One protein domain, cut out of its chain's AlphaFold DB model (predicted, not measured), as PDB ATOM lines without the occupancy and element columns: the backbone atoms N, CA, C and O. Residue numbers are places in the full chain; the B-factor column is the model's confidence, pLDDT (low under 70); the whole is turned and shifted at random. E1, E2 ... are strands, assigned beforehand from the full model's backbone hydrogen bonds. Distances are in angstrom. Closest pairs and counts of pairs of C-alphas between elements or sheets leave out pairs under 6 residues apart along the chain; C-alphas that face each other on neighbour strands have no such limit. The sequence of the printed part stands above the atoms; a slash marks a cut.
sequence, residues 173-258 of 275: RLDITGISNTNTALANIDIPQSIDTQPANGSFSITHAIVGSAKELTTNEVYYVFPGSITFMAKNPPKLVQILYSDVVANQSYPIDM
ATOM      1  N   ARG A 173     595.785 541.792 482.249       88.06
ATOM      2  CA  ARG A 173     595.386 540.504 482.803       88.06
ATOM      3  C   ARG A 173     596.535 539.517 482.635       88.06
ATOM      4  O   ARG A 173     597.033 539.327 481.532       88.06
ATOM      5  N   LEU A 174     596.969 538.890 483.715       86.81
ATOM      6  CA  LEU A 174     598.009 537.867 483.693       86.81
ATOM      7  C   LEU A 174     597.372 536.518 483.997       86.81
ATOM      8  O   LEU A 174     596.797 536.341 485.072       86.81
ATOM      9  N   ASP A 175     597.481 535.581 483.060       85.69
ATOM     10  CA  ASP A 175     597.034 534.200 483.237       85.69
ATOM     11  C   ASP A 175     598.212 533.348 483.681       85.69
ATOM     12  O   ASP A 175     599.012 532.908 482.851       85.69
ATOM     13  N   ILE A 176     598.339 533.135 484.990       87.06
ATOM     14  CA  ILE A 176     599.467 532.392 485.546       87.06
ATOM     15  C   ILE A 176     599.120 530.906 485.625       87.06
ATOM     16  O   ILE A 176     598.160 530.503 486.285       87.06
ATOM     17  N   THR A 177     599.946 530.088 484.983       87.31
ATOM     18  CA  THR A 177     599.863 528.622 484.985       87.31
ATOM     19  C   THR A 177     601.207 527.997 485.376       87.31
ATOM     20  O   THR A 177     602.192 528.704 485.590       87.31
ATOM     21  N   GLY A 178     601.258 526.670 485.534       87.50
ATOM     22  CA  GLY A 178     602.486 525.947 485.894       87.50
ATOM     23  C   GLY A 178     602.909 526.065 487.366       87.50
ATOM     24  O   GLY A 178     603.964 525.549 487.743       87.50
ATOM     25  N   ILE A 179     602.089 526.703 488.206       90.31
ATOM     26  CA  ILE A 179     602.256 526.755 489.657       90.31
ATOM     27  C   ILE A 179     601.670 525.489 490.287       90.31
ATOM     28  O   ILE A 179     600.598 525.007 489.916       90.31
ATOM     29  N   SER A 180     602.384 524.938 491.262       89.56
ATOM     30  CA  SER A 180     601.957 523.765 492.025       89.56
ATOM     31  C   SER A 180     602.526 523.796 493.442       89.56
ATOM     32  O   SER A 180     603.338 524.651 493.790       89.56
ATOM     33  N   ASN A 181     602.151 522.813 494.261       85.88
ATOM     34  CA  ASN A 181     602.698 522.642 495.608       85.88
ATOM     35  C   ASN A 181     604.224 522.434 495.641       85.88
ATOM     36  O   ASN A 181     604.843 522.682 496.672       85.88
ATOM     37  N   THR A 182     604.833 521.979 494.544       86.69
ATOM     38  CA  THR A 182     606.285 521.782 494.427       86.69
ATOM     39  C   THR A 182     606.976 522.854 493.592       86.69
ATOM     40  O   THR A 182     608.206 522.888 493.601       86.69
ATOM     41  N   ASN A 183     606.219 523.729 492.919       88.19
ATOM     42  CA  ASN A 183     606.714 524.833 492.099       88.19
ATOM     43  C   ASN A 183     605.923 526.117 492.392       88.19
ATOM     44  O   ASN A 183     604.933 526.408 491.721       88.19
ATOM     45  N   THR A 184     606.348 526.875 493.404       91.38
ATOM     46  CA  THR A 184     605.800 528.210 493.698       91.38
ATOM     47  C   THR A 184     606.600 529.292 492.979       91.38
ATOM     48  O   THR A 184     607.738 529.052 492.563       91.38
ATOM     49  N   ALA A 185     606.034 530.492 492.839       89.62
ATOM     50  CA  ALA A 185     606.727 531.627 492.233       89.62
ATOM     51  C   ALA A 185     606.646 532.889 493.090       89.62
ATOM     52  O   ALA A 185     605.657 533.118 493.771       89.62
ATOM     53  N   LEU A 186     607.675 533.729 493.043       91.12
ATOM     54  CA  LEU A 186     607.629 535.083 493.589       91.12
ATOM     55  C   LEU A 186     607.301 536.064 492.470       91.12
ATOM     56  O   LEU A 186     607.936 536.017 491.417       91.12
ATOM     57  N   ALA A 187     606.341 536.951 492.709       90.19
ATOM     58  CA  ALA A 187     605.953 537.989 491.765       90.19
ATOM     59  C   ALA A 187     606.444 539.374 492.211       90.19
ATOM     60  O   ALA A 187     606.450 539.702 493.399       90.19
ATOM     61  N   ASN A 188     606.820 540.195 491.235       91.00
ATOM     62  CA  ASN A 188     606.952 541.637 491.362       91.00
ATOM     63  C   ASN A 188     605.975 542.277 490.374       91.00
ATOM     64  O   ASN A 188     606.210 542.260 489.163       91.00
ATOM     65  N   ILE A 189     604.855 542.754 490.911       90.88
ATOM     66  CA  ILE A 189     603.713 543.278 490.163       90.88
ATOM     67  C   ILE A 189     603.154 544.518 490.858       90.88
ATOM     68  O   ILE A 189     603.205 544.624 492.084       90.88
ATOM     69  N   ASP A 190     602.606 545.436 490.069       92.94
ATOM     70  CA  ASP A 190     601.937 546.645 490.550       92.94
ATOM     71  C   ASP A 190     600.424 546.427 490.553       92.94
ATOM     72  O   ASP A 190     599.827 546.227 489.497       92.94
ATOM     73  N   ILE A 191     599.803 546.385 491.729       92.81
ATOM     74  CA  ILE A 191     598.399 545.978 491.868       92.81
ATOM     75  C   ILE A 191     597.518 547.172 492.238       92.81
ATOM     76  O   ILE A 191     597.959 548.048 492.990       92.81
ATOM     77  N   PRO A 192     596.255 547.205 491.780       94.81
ATOM     78  CA  PRO A 192     595.297 548.181 492.275       94.81
ATOM     79  C   PRO A 192     595.013 547.951 493.766       94.81
ATOM     80  O   PRO A 192     594.953 546.816 494.237       94.81
ATOM     81  N   GLN A 193     594.814 549.040 494.504       95.62
ATOM     82  CA  GLN A 193     594.516 549.014 495.937       95.62
ATOM     83  C   GLN A 193     593.192 549.680 496.270       95.62
ATOM     84  O   GLN A 193     592.421 549.154 497.072       95.62
ATOM     85  N   SER A 194     592.919 550.843 495.682       97.25
ATOM     86  CA  SER A 194     591.670 551.536 495.960       97.25
ATOM     87  C   SER A 194     591.288 552.568 494.915       97.25
ATOM     88  O   SER A 194     592.126 553.064 494.164       97.25
ATOM     89  N   ILE A 195     590.003 552.908 494.891       97.75
ATOM     90  CA  ILE A 195     589.442 554.015 494.115       97.75
ATOM     91  C   ILE A 195     588.539 554.821 495.047       97.75
ATOM     92  O   ILE A 195     587.728 554.247 495.774       97.75
ATOM     93  N   ASP A 196     588.648 556.144 495.008       97.62
ATOM     94  CA  ASP A 196     587.616 557.016 495.568       97.62
ATOM     95  C   ASP A 196     586.470 557.137 494.557       97.62
ATOM     96  O   ASP A 196     586.670 557.591 493.430       97.62
ATOM     97  N   THR A 197     585.277 556.693 494.945       95.88
ATOM     98  CA  THR A 197     584.076 556.728 494.100       95.88
ATOM     99  C   THR A 197     583.419 558.111 494.047       95.88
ATOM    100  O   THR A 197     582.521 558.323 493.235       95.88
ATOM    101  N   GLN A 198     583.881 559.064 494.865       96.19
ATOM    102  CA  GLN A 198     583.434 560.461 494.869       96.19
ATOM    103  C   GLN A 198     584.634 561.428 494.812       96.19
ATOM    104  O   GLN A 198     584.817 562.252 495.714       96.19
ATOM    105  N   PRO A 199     585.476 561.339 493.764       95.56
ATOM    106  CA  PRO A 199     586.745 562.053 493.710       95.56
ATOM    107  C   PRO A 199     586.533 563.563 493.617       95.56
ATOM    108  O   PRO A 199     585.847 564.037 492.718       95.56
ATOM    109  N   ALA A 200     587.208 564.339 494.467       92.94
ATOM    110  CA  ALA A 200     587.001 565.789 494.613       92.94
ATOM    111  C   ALA A 200     587.163 566.644 493.333       92.94
ATOM    112  O   ALA A 200     586.781 567.813 493.330       92.94
ATOM    113  N   ASN A 201     587.754 566.098 492.268       91.19
ATOM    114  CA  ASN A 201     587.981 566.761 490.982       91.19
ATOM    115  C   ASN A 201     587.151 566.162 489.827       91.19
ATOM    116  O   ASN A 201     587.441 566.451 488.667       91.19
ATOM    117  N   GLY A 202     586.179 565.291 490.122       89.12
ATOM    118  CA  GLY A 202     585.333 564.650 489.113       89.12
ATOM    119  C   GLY A 202     586.051 563.643 488.210       89.12
ATOM    120  O   GLY A 202     585.485 563.247 487.194       89.12
ATOM    121  N   SER A 203     587.280 563.236 488.551       93.19
ATOM    122  CA  SER A 203     588.086 562.288 487.780       93.19
ATOM    123  C   SER A 203     588.520 561.127 488.661       93.19
ATOM    124  O   SER A 203     589.120 561.324 489.716       93.19
ATOM    125  N   PHE A 204     588.282 559.903 488.200       96.38
ATOM    126  CA  PHE A 204     588.703 558.721 488.947       96.38
ATOM    127  C   PHE A 204     590.213 558.524 488.848       96.38
ATOM    128  O   PHE A 204     590.772 558.495 487.746       96.38
ATOM    129  N   SER A 205     590.829 558.315 490.009       94.88
ATOM    130  CA  SER A 205     592.212 557.878 490.168       94.88
ATOM    131  C   SER A 205     592.222 556.547 490.904       94.88
ATOM    132  O   SER A 205     591.479 556.355 491.867       94.88
ATOM    133  N   ILE A 206     593.074 555.634 490.452       95.56
ATOM    134  CA  ILE A 206     593.260 554.334 491.085       95.56
ATOM    135  C   ILE A 206     594.554 554.418 491.889       95.56
ATOM    136  O   ILE A 206     595.619 554.667 491.328       95.56
ATOM    137  N   THR A 207     594.465 554.231 493.200       96.19
ATOM    138  CA  THR A 207     595.646 554.030 494.041       96.19
ATOM    139  C   THR A 207     596.160 552.621 493.810       96.19
ATOM    140  O   THR A 207     595.375 551.673 493.726       96.19
ATOM    141  N   HIS A 208     597.472 552.481 493.722       94.12
ATOM    142  CA  HIS A 208     598.132 551.227 493.404       94.12
ATOM    143  C   HIS A 208     599.435 551.098 494.188       94.12
ATOM    144  O   HIS A 208     599.937 552.076 494.751       94.12
ATOM    145  N   ALA A 209     599.953 549.878 494.270       91.31
ATOM    146  CA  ALA A 209     601.216 549.619 494.931       91.31
ATOM    147  C   ALA A 209     601.955 548.448 494.295       91.31
ATOM    148  O   ALA A 209     601.388 547.389 494.012       91.31
ATOM    149  N   ILE A 210     603.272 548.615 494.205       87.75
ATOM    150  CA  ILE A 210     604.186 547.547 493.827       87.75
ATOM    151  C   ILE A 210     604.305 546.573 494.995       87.75
ATOM    152  O   ILE A 210     604.858 546.893 496.050       87.75
ATOM    153  N   VAL A 211     603.834 545.348 494.789       81.19
ATOM    154  CA  VAL A 211     604.020 544.236 495.724       81.19
ATOM    155  C   VAL A 211     605.324 543.537 495.356       81.19
ATOM    156  O   VAL A 211     605.344 542.439 494.809       81.19
ATOM    157  N   GLY A 212     606.443 544.224 495.572       60.91
ATOM    158  CA  GLY A 212     607.759 543.722 495.192       60.91
ATOM    159  C   GLY A 212     608.189 542.538 496.052       60.91
ATOM    160  O   GLY A 212     608.197 542.631 497.277       60.91
ATOM    161  N   SER A 213     608.592 541.427 495.427       55.25
ATOM    162  CA  SER A 213     609.283 540.266 496.035       55.25
ATOM    163  C   SER A 213     608.574 539.524 497.185       55.25
ATOM    164  O   SER A 213     609.081 538.504 497.644       55.25
ATOM    165  N   ALA A 214     607.401 539.983 497.628       60.88
ATOM    166  CA  ALA A 214     606.688 539.456 498.793       60.88
ATOM    167  C   ALA A 214     605.455 538.609 498.444       60.88
ATOM    168  O   ALA A 214     604.906 537.945 499.324       60.88
ATOM    169  N   LYS A 215     604.997 538.622 497.186       80.19
ATOM    170  CA  LYS A 215     603.831 537.834 496.786       80.19
ATOM    171  C   LYS A 215     604.268 536.466 496.281       80.19
ATOM    172  O   LYS A 215     604.737 536.334 495.151       80.19
ATOM    173  N   GLU A 216     604.122 535.462 497.137       88.62
ATOM    174  CA  GLU A 216     604.286 534.064 496.753       88.62
ATOM    175  C   GLU A 216     603.004 533.543 496.095       88.62
ATOM    176  O   GLU A 216     601.916 533.617 496.663       88.62
ATOM    177  N   LEU A 217     603.149 533.031 494.876       89.38
ATOM    178  CA  LEU A 217     602.107 532.378 494.102       89.38
ATOM    179  C   LEU A 217     602.178 530.879 494.377       89.38
ATOM    180  O   LEU A 217     603.199 530.240 494.104       89.38
ATOM    181  N   THR A 218     601.095 530.326 494.911       89.38
ATOM    182  CA  THR A 218     600.985 528.907 495.291       89.38
ATOM    183  C   THR A 218     599.947 528.147 494.465       89.38
ATOM    184  O   THR A 218     599.863 526.922 494.555       89.38
ATOM    185  N   THR A 219     599.197 528.854 493.620       89.00
ATOM    186  CA  THR A 219     598.129 528.339 492.760       89.00
ATOM    187  C   THR A 219     598.177 528.994 491.375       89.00
ATOM    188  O   THR A 219     598.723 530.085 491.202       89.00
ATOM    189  N   ASN A 220     597.609 528.313 490.373       89.12
ATOM    190  CA  ASN A 220     597.353 528.895 489.054       89.12
ATOM    191  C   ASN A 220     596.171 529.849 489.155       89.12
ATOM    192  O   ASN A 220     595.084 529.426 489.550       89.12
ATOM    193  N   GLU A 221     596.366 531.113 488.799       87.62
ATOM    194  CA  GLU A 221     595.348 532.138 488.984       87.62
ATOM    195  C   GLU A 221     595.493 533.283 487.982       87.62
ATOM    196  O   GLU A 221     596.526 533.467 487.335       87.62
ATOM    197  N   VAL A 222     594.437 534.091 487.909       86.81
ATOM    198  CA  VAL A 222     594.395 535.337 487.145       86.81
ATOM    199  C   VAL A 222     594.768 536.502 488.052       86.81
ATOM    200  O   VAL A 222     594.329 536.552 489.206       86.81
ATOM    201  N   TYR A 223     595.554 537.437 487.527       89.44
ATOM    202  CA  TYR A 223     595.918 538.680 488.205       89.44
ATOM    203  C   TYR A 223     595.624 539.880 487.308       89.44
ATOM    204  O   TYR A 223     595.870 539.823 486.106       89.44
ATOM    205  N   TYR A 224     595.145 540.969 487.898       90.25
ATOM    206  CA  TYR A 224     594.988 542.266 487.252       90.25
ATOM    207  C   TYR A 224     595.998 543.240 487.845       90.25
ATOM    208  O   TYR A 224     596.029 543.459 489.058       90.25
ATOM    209  N   VAL A 225     596.859 543.784 486.990       92.00
ATOM    210  CA  VAL A 225     598.007 544.596 487.413       92.00
ATOM    211  C   VAL A 225     598.154 545.816 486.510       92.00
ATOM    212  O   VAL A 225     597.698 545.804 485.366       92.00
ATOM    213  N   PHE A 226     598.777 546.881 487.000       92.62
ATOM    214  CA  PHE A 226     599.087 548.047 486.180       92.62
ATOM    215  C   PHE A 226     600.125 547.711 485.104       92.62
ATOM    216  O   PHE A 226     601.027 546.900 485.350       92.62
ATOM    217  N   PRO A 227     600.041 548.348 483.918       89.81
ATOM    218  CA  PRO A 227     601.111 548.297 482.939       89.81
ATOM    219  C   PRO A 227     602.432 548.747 483.559       89.81
ATOM    220  O   PRO A 227     602.525 549.809 484.176       89.81
ATOM    221  N   GLY A 228     603.453 547.913 483.427       87.69
ATOM    222  CA  GLY A 228     604.623 548.000 484.279       87.69
ATOM    223  C   GLY A 228     605.693 546.999 483.878       87.69
ATOM    224  O   GLY A 228     605.452 546.097 483.083       87.69
ATOM    225  N   SER A 229     606.873 547.122 484.480       88.19
ATOM    226  CA  SER A 229     607.821 546.007 484.483       88.19
ATOM    227  C   SER A 229     607.267 544.900 485.373       88.19
ATOM    228  O   SER A 229     607.022 545.125 486.556       88.19
ATOM    229  N   ILE A 230     607.097 543.710 484.808       89.31
ATOM    230  CA  ILE A 230     606.526 542.556 485.501       89.31
ATOM    231  C   ILE A 230     607.591 541.472 485.586       89.31
ATOM    232  O   ILE A 230     608.285 541.176 484.610       89.31
ATOM    233  N   THR A 231     607.754 540.872 486.764       89.56
ATOM    234  CA  THR A 231     608.732 539.797 486.962       89.56
ATOM    235  C   THR A 231     608.158 538.668 487.798       89.56
ATOM    236  O   THR A 231     607.554 538.912 488.840       89.56
ATOM    237  N   PHE A 232     608.411 537.433 487.370       89.38
ATOM    238  CA  PHE A 232     608.116 536.223 488.130       89.38
ATOM    239  C   PHE A 232     609.357 535.350 488.251       89.38
ATOM    240  O   PHE A 232     610.107 535.184 487.290       89.38
ATOM    241  N   MET A 233     609.548 534.754 489.422       89.19
ATOM    242  CA  MET A 233     610.628 533.810 489.684       89.19
ATOM    243  C   MET A 233     610.058 532.528 490.278       89.19
ATOM    244  O   MET A 233     609.710 532.505 491.457       89.19
ATOM    245  N   ALA A 234     609.952 531.473 489.471       88.38
ATOM    246  CA  ALA A 234     609.589 530.147 489.964       88.38
ATOM    247  C   ALA A 234     610.747 529.519 490.745       88.38
ATOM    248  O   ALA A 234     611.914 529.795 490.457       88.38
ATOM    249  N   LYS A 235     610.423 528.677 491.729       85.56
ATOM    250  CA  LYS A 235     611.408 528.014 492.593       85.56
ATOM    251  C   LYS A 235     611.877 526.666 492.048       85.56
ATOM    252  O   LYS A 235     613.001 526.274 492.360       85.56
ATOM    253  N   ASN A 236     611.054 525.939 491.285       84.12
ATOM    254  CA  ASN A 236     611.371 524.558 490.915       84.12
ATOM    255  C   ASN A 236     610.718 524.086 489.589       84.12
ATOM    256  O   ASN A 236     609.586 523.602 489.597       84.12
ATOM    257  N   PRO A 237     611.451 524.127 488.464       80.88
ATOM    258  CA  PRO A 237     612.829 524.600 488.357       80.88
ATOM    259  C   PRO A 237     612.930 526.128 488.527       80.88
ATOM    260  O   PRO A 237     611.966 526.842 488.238       80.88
ATOM    261  N   PRO A 238     614.089 526.656 488.965       86.38
ATOM    262  CA  PRO A 238     614.345 528.088 488.954       86.38
ATOM    263  C   PRO A 238     614.152 528.673 487.557       86.38
ATOM    264  O   PRO A 238     614.849 528.295 486.614       86.38
ATOM    265  N   LYS A 239     613.206 529.601 487.424       84.50
ATOM    266  CA  LYS A 239     612.863 530.216 486.139       84.50
ATOM    267  C   LYS A 239     612.475 531.665 486.338       84.50
ATOM    268  O   LYS A 239     611.577 531.962 487.123       84.50
ATOM    269  N   LEU A 240     613.142 532.542 485.597       86.56
ATOM    270  CA  LEU A 240     612.827 533.960 485.534       86.56
ATOM    271  C   LEU A 240     611.958 534.234 484.309       86.56
ATOM    272  O   LEU A 240     612.343 533.928 483.182       86.56
ATOM    273  N   VAL A 241     610.815 534.856 484.547       86.00
ATOM    274  CA  VAL A 241     609.991 535.496 483.529       86.00
ATOM    275  C   VAL A 241     610.073 536.995 483.756       86.00
ATOM    276  O   VAL A 241     609.814 537.465 484.864       86.00
ATOM    277  N   GLN A 242     610.397 537.744 482.707       86.69
ATOM    278  CA  GLN A 242     610.413 539.198 482.744       86.69
ATOM    279  C   GLN A 242     609.682 539.754 481.529       86.69
ATOM    280  O   GLN A 242     609.994 539.399 480.394       86.69
ATOM    281  N   ILE A 243     608.731 540.647 481.789       85.44
ATOM    282  CA  ILE A 243     608.044 541.431 480.770       85.44
ATOM    283  C   ILE A 243     608.453 542.886 480.979       85.44
ATOM    284  O   ILE A 243     608.304 543.432 482.076       85.44
ATOM    285  N   LEU A 244     609.040 543.488 479.949       85.06
ATOM    286  CA  LEU A 244     609.528 544.861 480.011       85.06
ATOM    287  C   LEU A 244     608.360 545.841 479.930       85.06
ATOM    288  O   LEU A 244     607.401 545.600 479.204       85.06
ATOM    289  N   TYR A 245     608.492 546.987 480.601       84.69
ATOM    290  CA  TYR A 245     607.498 548.064 480.569       84.69
ATOM    291  C   TYR A 245     607.027 548.423 479.147       84.69
ATOM    292  O   TYR A 245     605.839 548.627 478.931       84.69
ATOM    293  N   SER A 246     607.946 548.468 478.171       83.81
ATOM    294  CA  SER A 246     607.643 548.805 476.769       83.81
ATOM    295  C   SER A 246     606.691 547.830 476.081       83.81
ATOM    296  O   SER A 246     606.081 548.190 475.077       83.81
ATOM    297  N   ASP A 247     606.588 546.612 476.604       81.44
ATOM    298  CA  ASP A 247     605.853 545.516 475.985       81.44
ATOM    299  C   ASP A 247     604.518 545.246 476.705       81.44
ATOM    300  O   ASP A 247     603.737 544.388 476.280       81.44
ATOM    301  N   VAL A 248     604.254 545.968 477.802       82.12
ATOM    302  CA  VAL A 248     603.028 545.853 478.592       82.12
ATOM    303  C   VAL A 248     602.064 546.969 478.222       82.12
ATOM    304  O   VAL A 248     602.311 548.142 478.491       82.12
ATOM    305  N   VAL A 249     600.930 546.601 477.633       83.38
ATOM    306  CA  VAL A 249     599.890 547.537 477.204       83.38
ATOM    307  C   VAL A 249     598.605 547.217 477.954       83.38
ATOM    308  O   VAL A 249     598.182 546.064 477.996       83.38
ATOM    309  N   ALA A 250     597.976 548.240 478.540       84.31
ATOM    310  CA  ALA A 250     596.683 548.109 479.212       84.31
ATOM    311  C   ALA A 250     595.636 547.432 478.312       84.31
ATOM    312  O   ALA A 250     595.692 547.529 477.083       84.31
ATOM    313  N   ASN A 251     594.644 546.793 478.932       80.69
ATOM    314  CA  ASN A 251     593.562 546.099 478.235       80.69
ATOM    315  C   ASN A 251     594.039 544.902 477.380       80.69
ATOM    316  O   ASN A 251     593.428 544.566 476.363       80.69
ATOM    317  N   GLN A 252     595.128 544.246 477.788       80.69
ATOM    318  CA  GLN A 252     595.647 543.033 477.150       80.69
ATOM    319  C   GLN A 252     595.818 541.899 478.161       80.69
ATOM    320  O   GLN A 252     595.926 542.143 479.366       80.69
ATOM    321  N   SER A 253     595.810 540.661 477.656       80.44
ATOM    322  CA  SER A 253     596.082 539.463 478.454       80.44
ATOM    323  C   SER A 253     597.434 538.857 478.096       80.44
ATOM    324  O   SER A 253     597.769 538.738 476.921       80.44
ATOM    325  N   TYR A 254     598.178 538.429 479.111       80.88
ATOM    326  CA  TYR A 254     599.488 537.802 478.968       80.88
ATOM    327  C   TYR A 254     599.442 536.405 479.594       80.88
ATOM    328  O   TYR A 254     599.387 536.290 480.825       80.88
ATOM    329  N   PRO A 255     599.466 535.339 478.777       83.56
ATOM    330  CA  PRO A 255     599.668 533.983 479.262       83.56
ATOM    331  C   PRO A 255     601.088 533.815 479.798       83.56
ATOM    332  O   PRO A 255     602.077 534.050 479.094       83.56
ATOM    333  N   ILE A 256     601.188 533.392 481.054       84.62
ATOM    334  CA  ILE A 256     602.457 533.149 481.732       84.62
ATOM    335  C   ILE A 256     602.435 531.732 482.274       84.62
ATOM    336  O   ILE A 256     601.746 531.426 483.245       84.62
ATOM    337  N   ASP A 257     603.219 530.859 481.661       85.94
ATOM    338  CA  ASP A 257     603.430 529.527 482.200       85.94
ATOM    339  C   ASP A 257     604.737 529.505 482.997       85.94
ATOM    340  O   ASP A 257     605.803 529.857 482.490       85.94
ATOM    341  N   MET A 258     604.653 529.115 484.265       86.06
ATOM    342  CA  MET A 258     605.768 528.997 485.204       86.06
ATOM    343  C   MET A 258     606.318 527.564 485.301       86.06
ATOM    344  O   MET A 258     607.213 527.308 486.107       86.06
TER     345      MET A 258
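What this domain is: This is residues 173 to 258 of the 275 residues of an uncharacterized protein of Bacteroides sp. AM10-21B (UniProt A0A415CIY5). You are looking at a small sandwich, two sheets face to face with nearly aligned strands, from which the hairpin E2 and E3 reaches out as a long arm whose tip, residues 198 to 203, sticks out free. One sheet has the order E3, E2, E5, E6 and is antiparallel; the other, E4, E1, E7, is mixed. The printed part has 86 residues, with seven named strands, E1 to E7 in chain order, and no named helix: all strand. It is only just loose, close to compact, with a radius of gyration of the C-alphas of 14.5 A and spans of 49 by 25 by 18 A.

Where its parts are: Find C-alpha 173 at (595.386, 540.504, 482.803); from there E1 runs 12.9 A to residue 177. E2, residues 185 to 196, covers 32.0 A and bends by 56 degrees at residue 188. E3, residues 206 to 217, covers 23.9 A and bends by 89 degrees at residue 213. Next come E4, residues 221 to 225, 12.8 A; E5, 230 to 235, and E6, 238 to 243, each 16.9 A; and E7, 253 to 257, 12.9 A, ending at C-alpha 257, (603.430, 529.527, 482.200).

How they stand to each other: In the twisted larger sheet, look at N 193 and O 207, 2.8 A, for E2 and E3; N 188 and O 231, 2.8 A, for E2 and E5; and N 232 and O 241, 2.9 A, for the hairpin E5 and E6. In the other, E1 is antiparallel to E4, with N 174 and O 223 at 2.8 A, and parallel to E7, with N 177 and O 256 at 2.8 A. The facing parts are 10.2 A centre to centre.

The domain as a whole: The C-alphas farthest apart, of Ala 200 and Pro 237, are 49.0 A apart. The printed part has no cut and no long link. Residues 212 to 214 are under pLDDT 70.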